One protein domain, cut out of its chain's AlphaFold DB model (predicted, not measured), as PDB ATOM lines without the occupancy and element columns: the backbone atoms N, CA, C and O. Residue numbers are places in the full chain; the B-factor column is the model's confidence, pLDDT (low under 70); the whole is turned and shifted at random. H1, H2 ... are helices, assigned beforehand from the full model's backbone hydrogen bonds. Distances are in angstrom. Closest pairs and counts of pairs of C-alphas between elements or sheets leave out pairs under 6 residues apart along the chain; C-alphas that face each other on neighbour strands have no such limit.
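AT A GLANCE: This is residues 687 to 783 of the 1224 residues of an uncharacterized protein of Candidatus Peregrinibacteria bacterium GW2011_GWF2_43_17 (UniProt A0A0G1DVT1). Five helices meet in a closed round, H1 to H2 to H6 to H5 to H3 and back to H1, making a rounded body with H1, H2 and H6 toward one end and H3 and H5 toward the other. Short H4 sits at the outside beside H5's first turns. The printed part has 97 residues, with six named helices in order H1 to H6, which hold 69 of them, and no named strand; its class is all helix, and it is compact, with a radius of gyration of the C-alphas of 12.5 A and spans of 31 by 28 by 25 A.

HOW THE PARTS SIT: Start at H1, residues 688 to 697; it forms a helical hairpin with H2, residues 701 to 713, at a shallow tilt of 27 degrees, closest at C-alphas 695 and 704, 5.2 A. H1 also touches H3, residues 722 to 731, at C-alphas 696 and 723, 5.7 A. H4, residues 743 to 748, is close to but not clearly touching H5, residues 750 to 764, at C-alphas 747 and 753, 5.8 A. H5 touches H3 with residues 760 to 764 alone, closest at C-alphas 760 and 728, 6.7 A; the tilt of 36 degrees is only just steep. H6, residues 769 to 783, touches H5 at C-alphas 770 and 758, 5.3 A, and H2 at C-alphas 777 and 712, 4.2 A. Every O i to N i+4 pair is within hydrogen-bond range in H1, H2, H3, H4 and H6; in H5, 10 of 11 are.

IN THESE COORDINATES: Find C-alpha 688 at (42.114, -8.689, 27.103), where H1 begins. H2 spans 18.5 A, H5 21.1 A and H6 20.9 A, ending at C-alpha 783, (32.522, 1.116, 19.522).

THE WHOLE: The printed part has no cut; the link from H3 to H4 is long. Mean pLDDT of the printed part is 88.0, with residue 744 under 70.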
ATOM      1  N   ASP A 687      46.254  -9.743  24.823       84.38
ATOM      2  CA  ASP A 687      44.832 -10.046  24.744       84.38
ATOM      3  C   ASP A 687      44.117  -9.667  26.055       84.38
ATOM      4  O   ASP A 687      44.668  -9.834  27.151       84.38
ATOM      5  N   ALA A 688      42.882  -9.168  25.955       86.81
ATOM      6  CA  ALA A 688      42.114  -8.689  27.103       86.81
ATOM      7  C   ALA A 688      41.893  -9.773  28.171       86.81
ATOM      8  O   ALA A 688      41.851  -9.458  29.363       86.81
ATOM      9  N   TRP A 689      41.802 -11.048  27.781       87.75
ATOM     10  CA  TRP A 689      41.706 -12.144  28.740       87.75
ATOM     11  C   TRP A 689      42.987 -12.304  29.559       87.75
ATOM     12  O   TRP A 689      42.911 -12.524  30.766       87.75
ATOM     13  N   MET A 690      44.156 -12.122  28.937       87.94
ATOM     14  CA  MET A 690      45.436 -12.150  29.651       87.94
ATOM     15  C   MET A 690      45.561 -10.960  30.605       87.94
ATOM     16  O   MET A 690      46.023 -11.123  31.729       87.94
ATOM     17  N   ILE A 691      45.126  -9.766  30.185       91.56
ATOM     18  CA  ILE A 691      45.125  -8.572  31.047       91.56
ATOM     19  C   ILE A 691      44.229  -8.805  32.270       91.56
ATOM     20  O   ILE A 691      44.616  -8.477  33.390       91.56
ATOM     21  N   LYS A 692      43.062  -9.430  32.078       89.75
ATOM     22  CA  LYS A 692      42.151  -9.800  33.165       89.75
ATOM     23  C   LYS A 692      42.773 -10.815  34.129       89.75
ATOM     24  O   LYS A 692      42.643 -10.650  35.336       89.75
ATOM     25  N   GLU A 693      43.472 -11.827  33.631       89.06
ATOM     26  CA  GLU A 693      44.166 -12.807  34.480       89.06
ATOM     27  C   GLU A 693      45.295 -12.163  35.304       89.06
ATOM     28  O   GLU A 693      45.426 -12.432  36.499       89.06
ATOM     29  N   ILE A 694      46.063 -11.250  34.696       91.50
ATOM     30  CA  ILE A 694      47.091 -10.466  35.399       91.50
ATOM     31  C   ILE A 694      46.439  -9.593  36.478       91.50
ATOM     32  O   ILE A 694      46.888  -9.598  37.624       91.50
ATOM     33  N   MET A 695      45.340  -8.906  36.151       94.31
ATOM     34  CA  MET A 695      44.575  -8.098  37.105       94.31
ATOM     35  C   MET A 695      44.116  -8.920  38.319       94.31
ATOM     36  O   MET A 695      44.162  -8.430  39.439       94.31
ATOM     37  N   GLU A 696      43.677 -10.161  38.107       90.88
ATOM     38  CA  GLU A 696      43.174 -11.052  39.162       90.88
ATOM     39  C   GLU A 696      44.278 -11.645  40.058       90.88
ATOM     40  O   GLU A 696      43.961 -12.258  41.077       90.88
ATOM     41  N   THR A 697      45.554 -11.529  39.676       90.44
ATOM     42  CA  THR A 697      46.663 -12.248  40.335       90.44
ATOM     43  C   THR A 697      47.835 -11.368  40.755       90.44
ATOM     44  O   THR A 697      48.636 -11.780  41.603       90.44
ATOM     45  N   THR A 698      47.960 -10.163  40.197       92.88
ATOM     46  CA  THR A 698      49.072  -9.266  40.509       92.88
ATOM     47  C   THR A 698      49.083  -8.865  41.986       92.88
ATOM     48  O   THR A 698      48.054  -8.666  42.623       92.88
ATOM     49  N   ARG A 699      50.283  -8.712  42.551       90.44
ATOM     50  CA  ARG A 699      50.495  -8.143  43.895       90.44
ATOM     51  C   ARG A 699      50.990  -6.703  43.852       90.44
ATOM     52  O   ARG A 699      51.204  -6.115  44.910       90.44
ATOM     53  N   ASN A 700      51.199  -6.150  42.659       90.81
ATOM     54  CA  ASN A 700      51.639  -4.778  42.482       90.81
ATOM     55  C   ASN A 700      50.422  -3.871  42.255       90.81
ATOM     56  O   ASN A 700      49.638  -4.102  41.336       90.81
ATOM     57  N   LYS A 701      50.291  -2.831  43.091       90.75
ATOM     58  CA  LYS A 701      49.212  -1.845  42.992       90.75
ATOM     59  C   LYS A 701      49.220  -1.197  41.609       90.75
ATOM     60  O   LYS A 701      48.193  -1.237  40.949       90.75
ATOM     61  N   ASP A 702      50.363  -0.700  41.138       91.25
ATOM     62  CA  ASP A 702      50.486   0.044  39.872       91.25
ATOM     63  C   ASP A 702      50.149  -0.827  38.650       91.25
ATOM     64  O   ASP A 702      49.501  -0.389  37.702       91.25
ATOM     65  N   GLU A 703      50.519  -2.106  38.701       92.75
ATOM     66  CA  GLU A 703      50.178  -3.073  37.657       92.75
ATOM     67  C   GLU A 703      48.670  -3.358  37.625       92.75
ATOM     68  O   GLU A 703      48.055  -3.349  36.559       92.75
ATOM     69  N   PHE A 704      48.052  -3.542  38.798       93.88
ATOM     70  CA  PHE A 704      46.599  -3.659  38.921       93.88
ATOM     71  C   PHE A 704      45.898  -2.421  38.362       93.88
ATOM     72  O   PHE A 704      44.897  -2.547  37.653       93.88
ATOM     73  N   LYS A 705      46.463  -1.233  38.615       92.88
ATOM     74  CA  LYS A 705      45.932   0.022  38.095       92.88
ATOM     75  C   LYS A 705      45.908   0.065  36.569       92.88
ATOM     76  O   LYS A 705      44.871   0.367  35.977       92.88
ATOM     77  N   ALA A 706      47.040  -0.267  35.954       93.19
ATOM     78  CA  ALA A 706      47.196  -0.310  34.506       93.19
ATOM     79  C   ALA A 706      46.232  -1.312  33.858       93.19
ATOM     80  O   ALA A 706      45.617  -1.016  32.834       93.19
ATOM     81  N   CYS A 707      46.042  -2.483  34.476       94.81
ATOM     82  CA  CYS A 707      45.107  -3.483  33.973       94.81
ATOM     83  C   CYS A 707      43.658  -2.978  33.941       94.81
ATOM     84  O   CYS A 707      42.977  -3.210  32.943       94.81
ATOM     85  N   ILE A 708      43.176  -2.282  34.981       94.12
ATOM     86  CA  ILE A 708      41.802  -1.746  34.985       94.12
ATOM     87  C   ILE A 708      41.631  -0.711  33.876       94.12
ATOM     88  O   ILE A 708      40.664  -0.798  33.120       94.12
ATOM     89  N   LYS A 709      42.577   0.229  33.744       93.75
ATOM     90  CA  LYS A 709      42.542   1.239  32.681       93.75
ATOM     91  C   LYS A 709      42.518   0.604  31.296       93.75
ATOM     92  O   LYS A 709      41.640   0.924  30.506       93.75
ATOM     93  N   LEU A 710      43.407  -0.354  31.021       94.31
ATOM     94  CA  LEU A 710      43.420  -1.066  29.740       94.31
ATOM     95  C   LEU A 710      42.119  -1.830  29.489       94.31
ATOM     96  O   LEU A 710      41.590  -1.799  28.381       94.31
ATOM     97  N   LEU A 711      41.565  -2.495  30.504       93.12
ATOM     98  CA  LEU A 711      40.287  -3.188  30.365       93.12
ATOM     99  C   LEU A 711      39.137  -2.210  30.098       93.12
ATOM    100  O   LEU A 711      38.281  -2.533  29.280       93.12
ATOM    101  N   CYS A 712      39.122  -1.028  30.714       93.00
ATOM    102  CA  CYS A 712      38.135   0.018  30.417       93.00
ATOM    103  C   CYS A 712      38.329   0.583  29.003       93.00
ATOM    104  O   CYS A 712      37.367   0.682  28.241       93.00
ATOM    105  N   HIS A 713      39.573   0.842  28.601       91.62
ATOM    106  CA  HIS A 713      39.913   1.297  27.255       91.62
ATOM    107  C   HIS A 713      39.492   0.283  26.178       91.62
ATOM    108  O   HIS A 713      38.974   0.633  25.121       91.62
ATOM    109  N   HIS A 714      39.637  -1.010  26.464       89.69
ATOM    110  CA  HIS A 714      39.168  -2.081  25.588       89.69
ATOM    111  C   HIS A 714      37.659  -2.354  25.692       89.69
ATOM    112  O   HIS A 714      37.147  -3.172  24.927       89.69
ATOM    113  N   GLY A 715      36.931  -1.725  26.621       89.69
ATOM    114  CA  GLY A 715      35.511  -2.005  26.859       89.69
ATOM    115  C   GLY A 715      35.245  -3.405  27.439       89.69
ATOM    116  O   GLY A 715      34.207  -4.012  27.166       89.69
ATOM    117  N   ARG A 716      36.215  -3.974  28.161       89.25
ATOM    118  CA  ARG A 716      36.232  -5.351  28.695       89.25
ATOM    119  C   ARG A 716      36.195  -5.410  30.219       89.25
ATOM    120  O   ARG A 716      36.302  -6.503  30.780       89.25
ATOM    121  N   MET A 717      36.039  -4.276  30.900       90.88
ATOM    122  CA  MET A 717      36.009  -4.266  32.356       90.88
ATOM    123  C   MET A 717      34.708  -4.885  32.876       90.88
ATOM    124  O   MET A 717      33.605  -4.405  32.605       90.88
ATOM    125  N   GLY A 718      34.851  -5.974  33.632       85.44
ATOM    126  CA  GLY A 718      33.755  -6.671  34.295       85.44
ATOM    127  C   GLY A 718      33.664  -6.264  35.759       85.44
ATOM    128  O   GLY A 718      34.228  -6.949  36.611       85.44
ATOM    129  N   TRP A 719      32.935  -5.184  36.050       87.62
ATOM    130  CA  TRP A 719      32.798  -4.622  37.403       87.62
ATOM    131  C   TRP A 719      32.248  -5.606  38.438       87.62
ATOM    132  O   TRP A 719      32.525  -5.458  39.620       87.62
ATOM    133  N   GLU A 720      31.508  -6.628  38.006       84.25
ATOM    134  CA  GLU A 720      30.905  -7.645  38.877       84.25
ATOM    135  C   GLU A 720      31.783  -8.890  39.103       84.25
ATOM    136  O   GLU A 720      31.312  -9.916  39.598       84.25
ATOM    137  N   ASN A 721      33.048  -8.858  38.682       85.56
ATOM    138  CA  ASN A 721      33.953  -9.987  38.855       85.56
ATOM    139  C   ASN A 721      34.403 -10.104  40.322       85.56
ATOM    140  O   ASN A 721      35.078  -9.226  40.852       85.56
ATOM    141  N   THR A 722      34.100 -11.227  40.969       88.06
ATOM    142  CA  THR A 722      34.428 -11.455  42.384       88.06
ATOM    143  C   THR A 722      35.928 -11.491  42.663       88.06
ATOM    144  O   THR A 722      36.362 -11.038  43.721       88.06
ATOM    145  N   LYS A 723      36.742 -11.965  41.715       89.81
ATOM    146  CA  LYS A 723      38.205 -11.926  41.844       89.81
ATOM    147  C   LYS A 723      38.755 -10.505  41.737       89.81
ATOM    148  O   LYS A 723      39.706 -10.154  42.424       89.81
ATOM    149  N   PHE A 724      38.117  -9.662  40.927       92.38
ATOM    150  CA  PHE A 724      38.427  -8.235  40.905       92.38
ATOM    151  C   PHE A 724      38.095  -7.583  42.254       92.38
ATOM    152  O   PHE A 724      38.909  -6.831  42.779       92.38
ATOM    153  N   TRP A 725      36.958  -7.926  42.868       92.69
ATOM    154  CA  TRP A 725      36.616  -7.434  44.208       92.69
ATOM    155  C   TRP A 725      37.604  -7.906  45.274       92.69
ATOM    156  O   TRP A 725      38.010  -7.114  46.118       92.69
ATOM    157  N   GLN A 726      38.028  -9.174  45.227       92.06
ATOM    158  CA  GLN A 726      39.093  -9.698  46.091       92.06
ATOM    159  C   GLN A 726      40.362  -8.859  45.971       92.06
ATOM    160  O   GLN A 726      40.944  -8.461  46.981       92.06
ATOM    161  N   GLN A 727      40.753  -8.541  44.738       93.25
ATOM    162  CA  GLN A 727      41.947  -7.755  44.480       93.25
ATOM    163  C   GLN A 727      41.801  -6.291  44.930       93.25
ATOM    164  O   GLN A 727      42.725  -5.732  45.521       93.25
ATOM    165  N   LEU A 728      40.621  -5.690  44.746       92.06
ATOM    166  CA  LEU A 728      40.290  -4.379  45.314       92.06
ATOM    167  C   LEU A 728      40.401  -4.389  46.842       92.06
ATOM    168  O   LEU A 728      41.010  -3.490  47.417       92.06
ATOM    169  N   MET A 729      39.855  -5.403  47.516       92.50
ATOM    170  CA  MET A 729      39.942  -5.521  48.976       92.50
ATOM    171  C   MET A 729      41.379  -5.694  49.459       92.50
ATOM    172  O   MET A 729      41.756  -5.116  50.478       92.50
ATOM    173  N   TYR A 730      42.193  -6.445  48.713       92.62
ATOM    174  CA  TYR A 730      43.611  -6.612  49.003       92.62
ATOM    175  C   TYR A 730      44.352  -5.266  48.984       92.62
ATOM    176  O   TYR A 730      45.022  -4.925  49.960       92.62
ATOM    177  N   PHE A 731      44.191  -4.470  47.922       91.31
ATOM    178  CA  PHE A 731      44.901  -3.191  47.792       91.31
ATOM    179  C   PHE A 731      44.298  -2.047  48.614       91.31
ATOM    180  O   PHE A 731      45.014  -1.113  48.963       91.31
ATOM    181  N   THR A 732      43.010  -2.109  48.960       88.56
ATOM    182  CA  THR A 732      42.375  -1.151  49.889       88.56
ATOM    183  C   THR A 732      42.589  -1.522  51.358       88.56
ATOM    184  O   THR A 732      42.057  -0.852  52.246       88.56
ATOM    185  N   HIS A 733      43.337  -2.597  51.638       85.75
ATOM    186  CA  HIS A 733      43.561  -3.141  52.980       85.75
ATOM    187  C   HIS A 733      42.259  -3.420  53.752       85.75
ATOM    188  O   HIS A 733      42.196  -3.269  54.970       85.75
ATOM    189  N   GLY A 734      41.201  -3.816  53.036       82.25
ATOM    190  CA  GLY A 734      39.887  -4.110  53.609       82.25
ATOM    191  C   GLY A 734      39.076  -2.886  54.045       82.25
ATOM    192  O   GLY A 734      38.060  -3.063  54.713       82.25
ATOM    193  N   SER A 735      39.486  -1.666  53.666       84.62
ATOM    194  CA  SER A 735      38.750  -0.423  53.974       84.62
ATOM    195  C   SER A 735      37.338  -0.420  53.380       84.62
ATOM    196  O   SER A 735      36.414   0.156  53.951       84.62
ATOM    197  N   VAL A 736      37.163  -1.097  52.243       88.44
ATOM    198  CA  VAL A 736      35.858  -1.422  51.664       88.44
ATOM    199  C   VAL A 736      35.767  -2.935  51.560       88.44
ATOM    200  O   VAL A 736      36.707  -3.575  51.095       88.44
ATOM    201  N   GLN A 737      34.644  -3.505  51.996       88.88
ATOM    202  CA  GLN A 737      34.408  -4.945  51.953       88.88
ATOM    203  C   GLN A 737      33.247  -5.282  51.017       88.88
ATOM    204  O   GLN A 737      32.151  -4.718  51.122       88.88
ATOM    205  N   PHE A 738      33.508  -6.236  50.126       90.19
ATOM    206  CA  PHE A 738      32.527  -6.861  49.246       90.19
ATOM    207  C   PHE A 738      32.221  -8.267  49.756       90.19
ATOM    208  O   PHE A 738      33.133  -9.006  50.139       90.19
ATOM    209  N   ASN A 739      30.952  -8.667  49.725       86.19
ATOM    210  CA  ASN A 739      30.573 -10.035  50.034       86.19
ATOM    211  C   ASN A 739      30.869 -10.960  48.840       86.19
ATOM    212  O   ASN A 739      30.086 -11.061  47.897       86.19
ATOM    213  N   ILE A 740      32.019 -11.636  48.878       84.56
ATOM    214  CA  ILE A 740      32.440 -12.580  47.827       84.56
ATOM    215  C   ILE A 740      31.597 -13.859  47.859       84.56
ATOM    216  O   ILE A 740      31.335 -14.437  46.805       84.56
ATOM    217  N   ASP A 741      31.191 -14.302  49.052       80.31
ATOM    218  CA  ASP A 741      30.460 -15.558  49.248       80.31
ATOM    219  C   ASP A 741      28.999 -15.444  48.791       80.31
ATOM    220  O   ASP A 741      28.383 -16.434  48.398       80.31
ATOM    221  N   ASN A 742      28.456 -14.223  48.790       78.12
ATOM    222  CA  ASN A 742      27.144 -13.899  48.241       78.12
ATOM    223  C   ASN A 742      27.218 -12.708  47.262       78.12
ATOM    224  O   ASN A 742      26.741 -11.611  47.572       78.12
ATOM    225  N   PRO A 743      27.778 -12.910  46.054       74.50
ATOM    226  CA  PRO A 743      27.949 -11.837  45.078       74.50
ATOM    227  C   PRO A 743      26.613 -11.358  44.492       74.50
ATOM    228  O   PRO A 743      26.499 -10.230  44.012       74.50
ATOM    229  N   GLU A 744      25.584 -12.204  44.532       69.81
ATOM    230  CA  GLU A 744      24.226 -11.849  44.121       69.81
ATOM    231  C   GLU A 744      23.616 -10.848  45.105       69.81
ATOM    232  O   GLU A 744      23.188  -9.774  44.690       69.81
ATOM    233  N   GLY A 745      23.688 -11.129  46.410       73.62
ATOM    234  CA  GLY A 745      23.262 -10.191  47.451       73.62
ATOM    235  C   GLY A 745      24.002  -8.852  47.405       73.62
ATOM    236  O   GLY A 745      23.396  -7.812  47.650       73.62
ATOM    237  N   GLU A 746      25.286  -8.867  47.036       81.62
ATOM    238  CA  GLU A 746      26.092  -7.652  46.880       81.62
ATOM    239  C   GLU A 746      25.614  -6.779  45.704       81.62
ATOM    240  O   GLU A 746      25.585  -5.558  45.818       81.62
ATOM    241  N   THR A 747      25.196  -7.392  44.589       76.75
ATOM    242  CA  THR A 747      24.825  -6.685  43.342       76.75
ATOM    243  C   THR A 747      23.334  -6.360  43.203       76.75
ATOM    244  O   THR A 747      22.977  -5.554  42.345       76.75
ATOM    245  N   ILE A 748      22.461  -6.929  44.048       70.75
ATOM    246  CA  ILE A 748      21.006  -6.676  44.027       70.75
ATOM    247  C   ILE A 748      20.688  -5.181  44.139       70.75
ATOM    248  O   ILE A 748      19.854  -4.663  43.396       70.75
ATOM    249  N   ASN A 749      21.362  -4.474  45.049       75.62
ATOM    250  CA  ASN A 749      21.200  -3.034  45.191       75.62
ATOM    251  C   ASN A 749      22.292  -2.314  44.398       75.62
ATOM    252  O   ASN A 749      23.319  -1.915  44.949       75.62
ATOM    253  N   LYS A 750      22.050  -2.168  43.091       78.81
ATOM    254  CA  LYS A 750      23.015  -1.610  42.136       78.81
ATOM    255  C   LYS A 750      23.605  -0.273  42.595       78.81
ATOM    256  O   LYS A 750      24.815  -0.123  42.552       78.81
ATOM    257  N   HIS A 751      22.786   0.650  43.105       81.75
ATOM    258  CA  HIS A 751      23.270   1.946  43.595       81.75
ATOM    259  C   HIS A 751      24.287   1.784  44.733       81.75
ATOM    260  O   HIS A 751      25.368   2.360  44.693       81.75
ATOM    261  N   MET A 752      23.969   0.965  45.739       85.81
ATOM    262  CA  MET A 752      24.879   0.713  46.865       85.81
ATOM    263  C   MET A 752      26.160   0.001  46.421       85.81
ATOM    264  O   MET A 752      27.235   0.260  46.959       85.81
ATOM    265  N   PHE A 753      26.046  -0.903  45.450       87.44
ATOM    266  CA  PHE A 753      27.186  -1.603  44.873       87.44
ATOM    267  C   PHE A 753      28.117  -0.654  44.105       87.44
ATOM    268  O   PHE A 753      29.327  -0.674  44.327       87.44
ATOM    269  N   GLU A 754      27.564   0.212  43.255       89.25
ATOM    270  CA  GLU A 754      28.317   1.229  42.514       89.25
ATOM    271  C   GLU A 754      28.948   2.256  43.466       89.25
ATOM    272  O   GLU A 754      30.115   2.599  43.301       89.25
ATOM    273  N   GLU A 755      28.256   2.655  44.539       89.81
ATOM    274  CA  GLU A 755      28.820   3.517  45.586       89.81
ATOM    275  C   GLU A 755      29.997   2.841  46.314       89.81
ATOM    276  O   GLU A 755      31.016   3.473  46.597       89.81
ATOM    277  N   LYS A 756      29.904   1.534  46.599       92.19
ATOM    278  CA  LYS A 756      31.025   0.767  47.167       92.19
ATOM    279  C   LYS A 756      32.198   0.660  46.197       92.19
ATOM    280  O   LYS A 756      33.340   0.792  46.635       92.19
ATOM    281  N   LEU A 757      31.942   0.430  44.908       91.62
ATOM    282  CA  LEU A 757      32.984   0.415  43.877       91.62
ATOM    283  C   LEU A 757      33.662   1.781  43.754       91.62
ATOM    284  O   LEU A 757      34.890   1.834  43.795       91.62
ATOM    285  N   SER A 758      32.882   2.864  43.696       92.12
ATOM    286  CA  SER A 758      33.378   4.244  43.707       92.12
ATOM    287  C   SER A 758      34.267   4.498  44.922       92.12
ATOM    288  O   SER A 758      35.400   4.938  44.766       92.12
ATOM    289  N   LYS A 759      33.835   4.110  46.131       91.81
ATOM    290  CA  LYS A 759      34.658   4.237  47.346       91.81
ATOM    291  C   LYS A 759      35.935   3.400  47.283       91.81
ATOM    292  O   LYS A 759      36.997   3.892  47.645       91.81
ATOM    293  N   ALA A 760      35.853   2.142  46.847       91.38
ATOM    294  CA  ALA A 760      37.009   1.246  46.785       91.38
ATOM    295  C   ALA A 760      38.064   1.740  45.786       91.38
ATOM    296  O   ALA A 760      39.256   1.722  46.086       91.38
ATOM    297  N   ILE A 761      37.624   2.213  44.619       90.88
ATOM    298  CA  ILE A 761      38.496   2.825  43.614       90.88
ATOM    299  C   ILE A 761      38.998   4.179  44.116       90.88
ATOM    300  O   ILE A 761      40.190   4.445  44.002       90.88
ATOM    301  N   GLY A 762      38.159   4.967  44.786       87.62
ATOM    302  CA  GLY A 762      38.540   6.240  45.396       87.62
ATOM    303  C   GLY A 762      39.645   6.125  46.440       87.62
ATOM    304  O   GLY A 762      40.529   6.969  46.487       87.62
ATOM    305  N   TYR A 763      39.683   5.038  47.214       86.81
ATOM    306  CA  TYR A 763      40.804   4.768  48.124       86.81
ATOM    307  C   TYR A 763      42.120   4.448  47.411       86.81
ATOM    308  O   TYR A 763      43.197   4.607  47.990       86.81
ATOM    309  N   LEU A 764      42.054   3.939  46.184       84.94
ATOM    310  CA  LEU A 764      43.233   3.581  45.408       84.94
ATOM    311  C   LEU A 764      43.707   4.738  44.521       84.94
ATOM    312  O   LEU A 764      44.924   4.859  44.350       84.94
ATOM    313  N   TRP A 765      42.784   5.544  43.990       85.81
ATOM    314  CA  TRP A 765      42.979   6.714  43.123       85.81
ATOM    315  C   TRP A 765      42.291   7.954  43.719       85.81
ATOM    316  O   TRP A 765      42.723   8.435  44.761       85.81
ATOM    317  N   ASP A 766      41.242   8.444  43.054       84.00
ATOM    318  CA  ASP A 766      40.345   9.519  43.449       84.00
ATOM    319  C   ASP A 766      38.886   9.053  43.290       84.00
ATOM    320  O   ASP A 766      38.591   8.039  42.641       84.00
ATOM    321  N   PHE A 767      37.962   9.763  43.937       82.12
ATOM    322  CA  PHE A 767      36.551   9.370  43.977       82.12
ATOM    323  C   PHE A 767      35.824   9.550  42.629       82.12
ATOM    324  O   PHE A 767      34.789   8.912  42.426       82.12
ATOM    325  N   ASP A 768      36.397  10.314  41.693       83.50
ATOM    326  CA  ASP A 768      35.805  10.638  40.385       83.50
ATOM    327  C   ASP A 768      36.232   9.642  39.277       83.50
ATOM    328  O   ASP A 768      35.567   9.480  38.248       83.50
ATOM    329  N   THR A 769      37.328   8.910  39.499       87.44
ATOM    330  CA  THR A 769      37.932   7.958  38.552       87.44
ATOM    331  C   THR A 769      36.950   6.863  38.153       87.44
ATOM    332  O   THR A 769      36.909   6.441  36.995       87.44
ATOM    333  N   TYR A 770      36.136   6.390  39.101       90.06
ATOM    334  CA  TYR A 770      35.189   5.313  38.837       90.06
ATOM    335  C   TYR A 770      34.153   5.694  37.778       90.06
ATOM    336  O   TYR A 770      33.939   4.928  36.841       90.06
ATOM    337  N   GLU A 771      33.538   6.873  37.895       88.12
ATOM    338  CA  GLU A 771      32.507   7.320  36.952       88.12
ATOM    339  C   GLU A 771      33.089   7.483  35.546       88.12
ATOM    340  O   GLU A 771      32.523   6.977  34.572       88.12
ATOM    341  N   THR A 772      34.283   8.079  35.466       89.94
ATOM    342  CA  THR A 772      35.031   8.246  34.214       89.94
ATOM    343  C   THR A 772      35.282   6.896  33.537       89.94
ATOM    344  O   THR A 772      35.002   6.725  32.350       89.94
ATOM    345  N   TRP A 773      35.744   5.892  34.287       91.38
ATOM    346  CA  TRP A 773      36.008   4.558  33.744       91.38
ATOM    347  C   TRP A 773      34.759   3.771  33.387       91.38
ATOM    348  O   TRP A 773      34.773   3.013  32.418       91.38
ATOM    349  N   VAL A 774      33.671   3.922  34.139       88.94
ATOM    350  CA  VAL A 774      32.391   3.301  33.785       88.94
ATOM    351  C   VAL A 774      31.895   3.855  32.449       88.94
ATOM    352  O   VAL A 774      31.499   3.070  31.580       88.94
ATOM    353  N   GLN A 775      31.968   5.176  32.260       87.62
ATOM    354  CA  GLN A 775      31.591   5.835  31.012       87.62
ATOM    355  C   GLN A 775      32.507   5.424  29.852       87.62
ATOM    356  O   GLN A 775      32.013   5.037  28.789       87.62
ATOM    357  N   GLU A 776      33.826   5.444  30.056       92.31
ATOM    358  CA  GLU A 776      34.811   5.029  29.052       92.31
ATOM    359  C   GLU A 776      34.598   3.566  28.635       92.31
ATOM    360  O   GLU A 776      34.467   3.268  27.446       92.31
ATOM    361  N   ASN A 777      34.467   2.658  29.604       90.38
ATOM    362  CA  ASN A 777      34.221   1.239  29.350       90.38
ATOM    363  C   ASN A 777      32.915   1.016  28.572       90.38
ATOM    364  O   ASN A 777      32.865   0.169  27.682       90.38
ATOM    365  N   GLY A 778      31.859   1.779  28.873       85.19
ATOM    366  CA  GLY A 778      30.584   1.714  28.155       85.19
ATOM    367  C   GLY A 778      30.685   2.163  26.693       85.19
ATOM    368  O   GLY A 778      30.215   1.456  25.793       85.19
ATOM    369  N   THR A 779      31.330   3.308  26.455       86.81
ATOM    370  CA  THR A 779      31.546   3.871  25.113       86.81
ATOM    371  C   THR A 779      32.421   2.947  24.271       86.81
ATOM    372  O   THR A 779      32.028   2.546  23.174       86.81
ATOM    373  N   ASN A 780      33.562   2.516  24.812       91.75
ATOM    374  CA  ASN A 780      34.508   1.667  24.093       91.75
ATOM    375  C   ASN A 780      33.951   0.270  23.817       91.75
ATOM    376  O   ASN A 780      34.177  -0.262  22.731       91.75
ATOM    377  N   ALA A 781      33.163  -0.305  24.734       88.19
ATOM    378  CA  ALA A 781      32.477  -1.572  24.483       88.19
ATOM    379  C   ALA A 781      31.505  -1.471  23.299       88.19
ATOM    380  O   ALA A 781      31.411  -2.388  22.487       88.19
ATOM    381  N   THR A 782      30.792  -0.352  23.162       86.19
ATOM    382  CA  THR A 782      29.888  -0.133  22.025       86.19
ATOM    383  C   THR A 782      30.672   0.022  20.727       86.19
ATOM    384  O   THR A 782      30.439  -0.739  19.790       86.19
ATOM    385  N   SER A 783      31.672   0.904  20.699       87.56
ATOM    386  CA  SER A 783      32.522   1.116  19.522       87.56
ATOM    387  C   SER A 783      33.250  -0.155  19.075       87.56
ATOM    388  O   SER A 783      33.365  -0.415  17.881       87.56
TER     389      SER A 783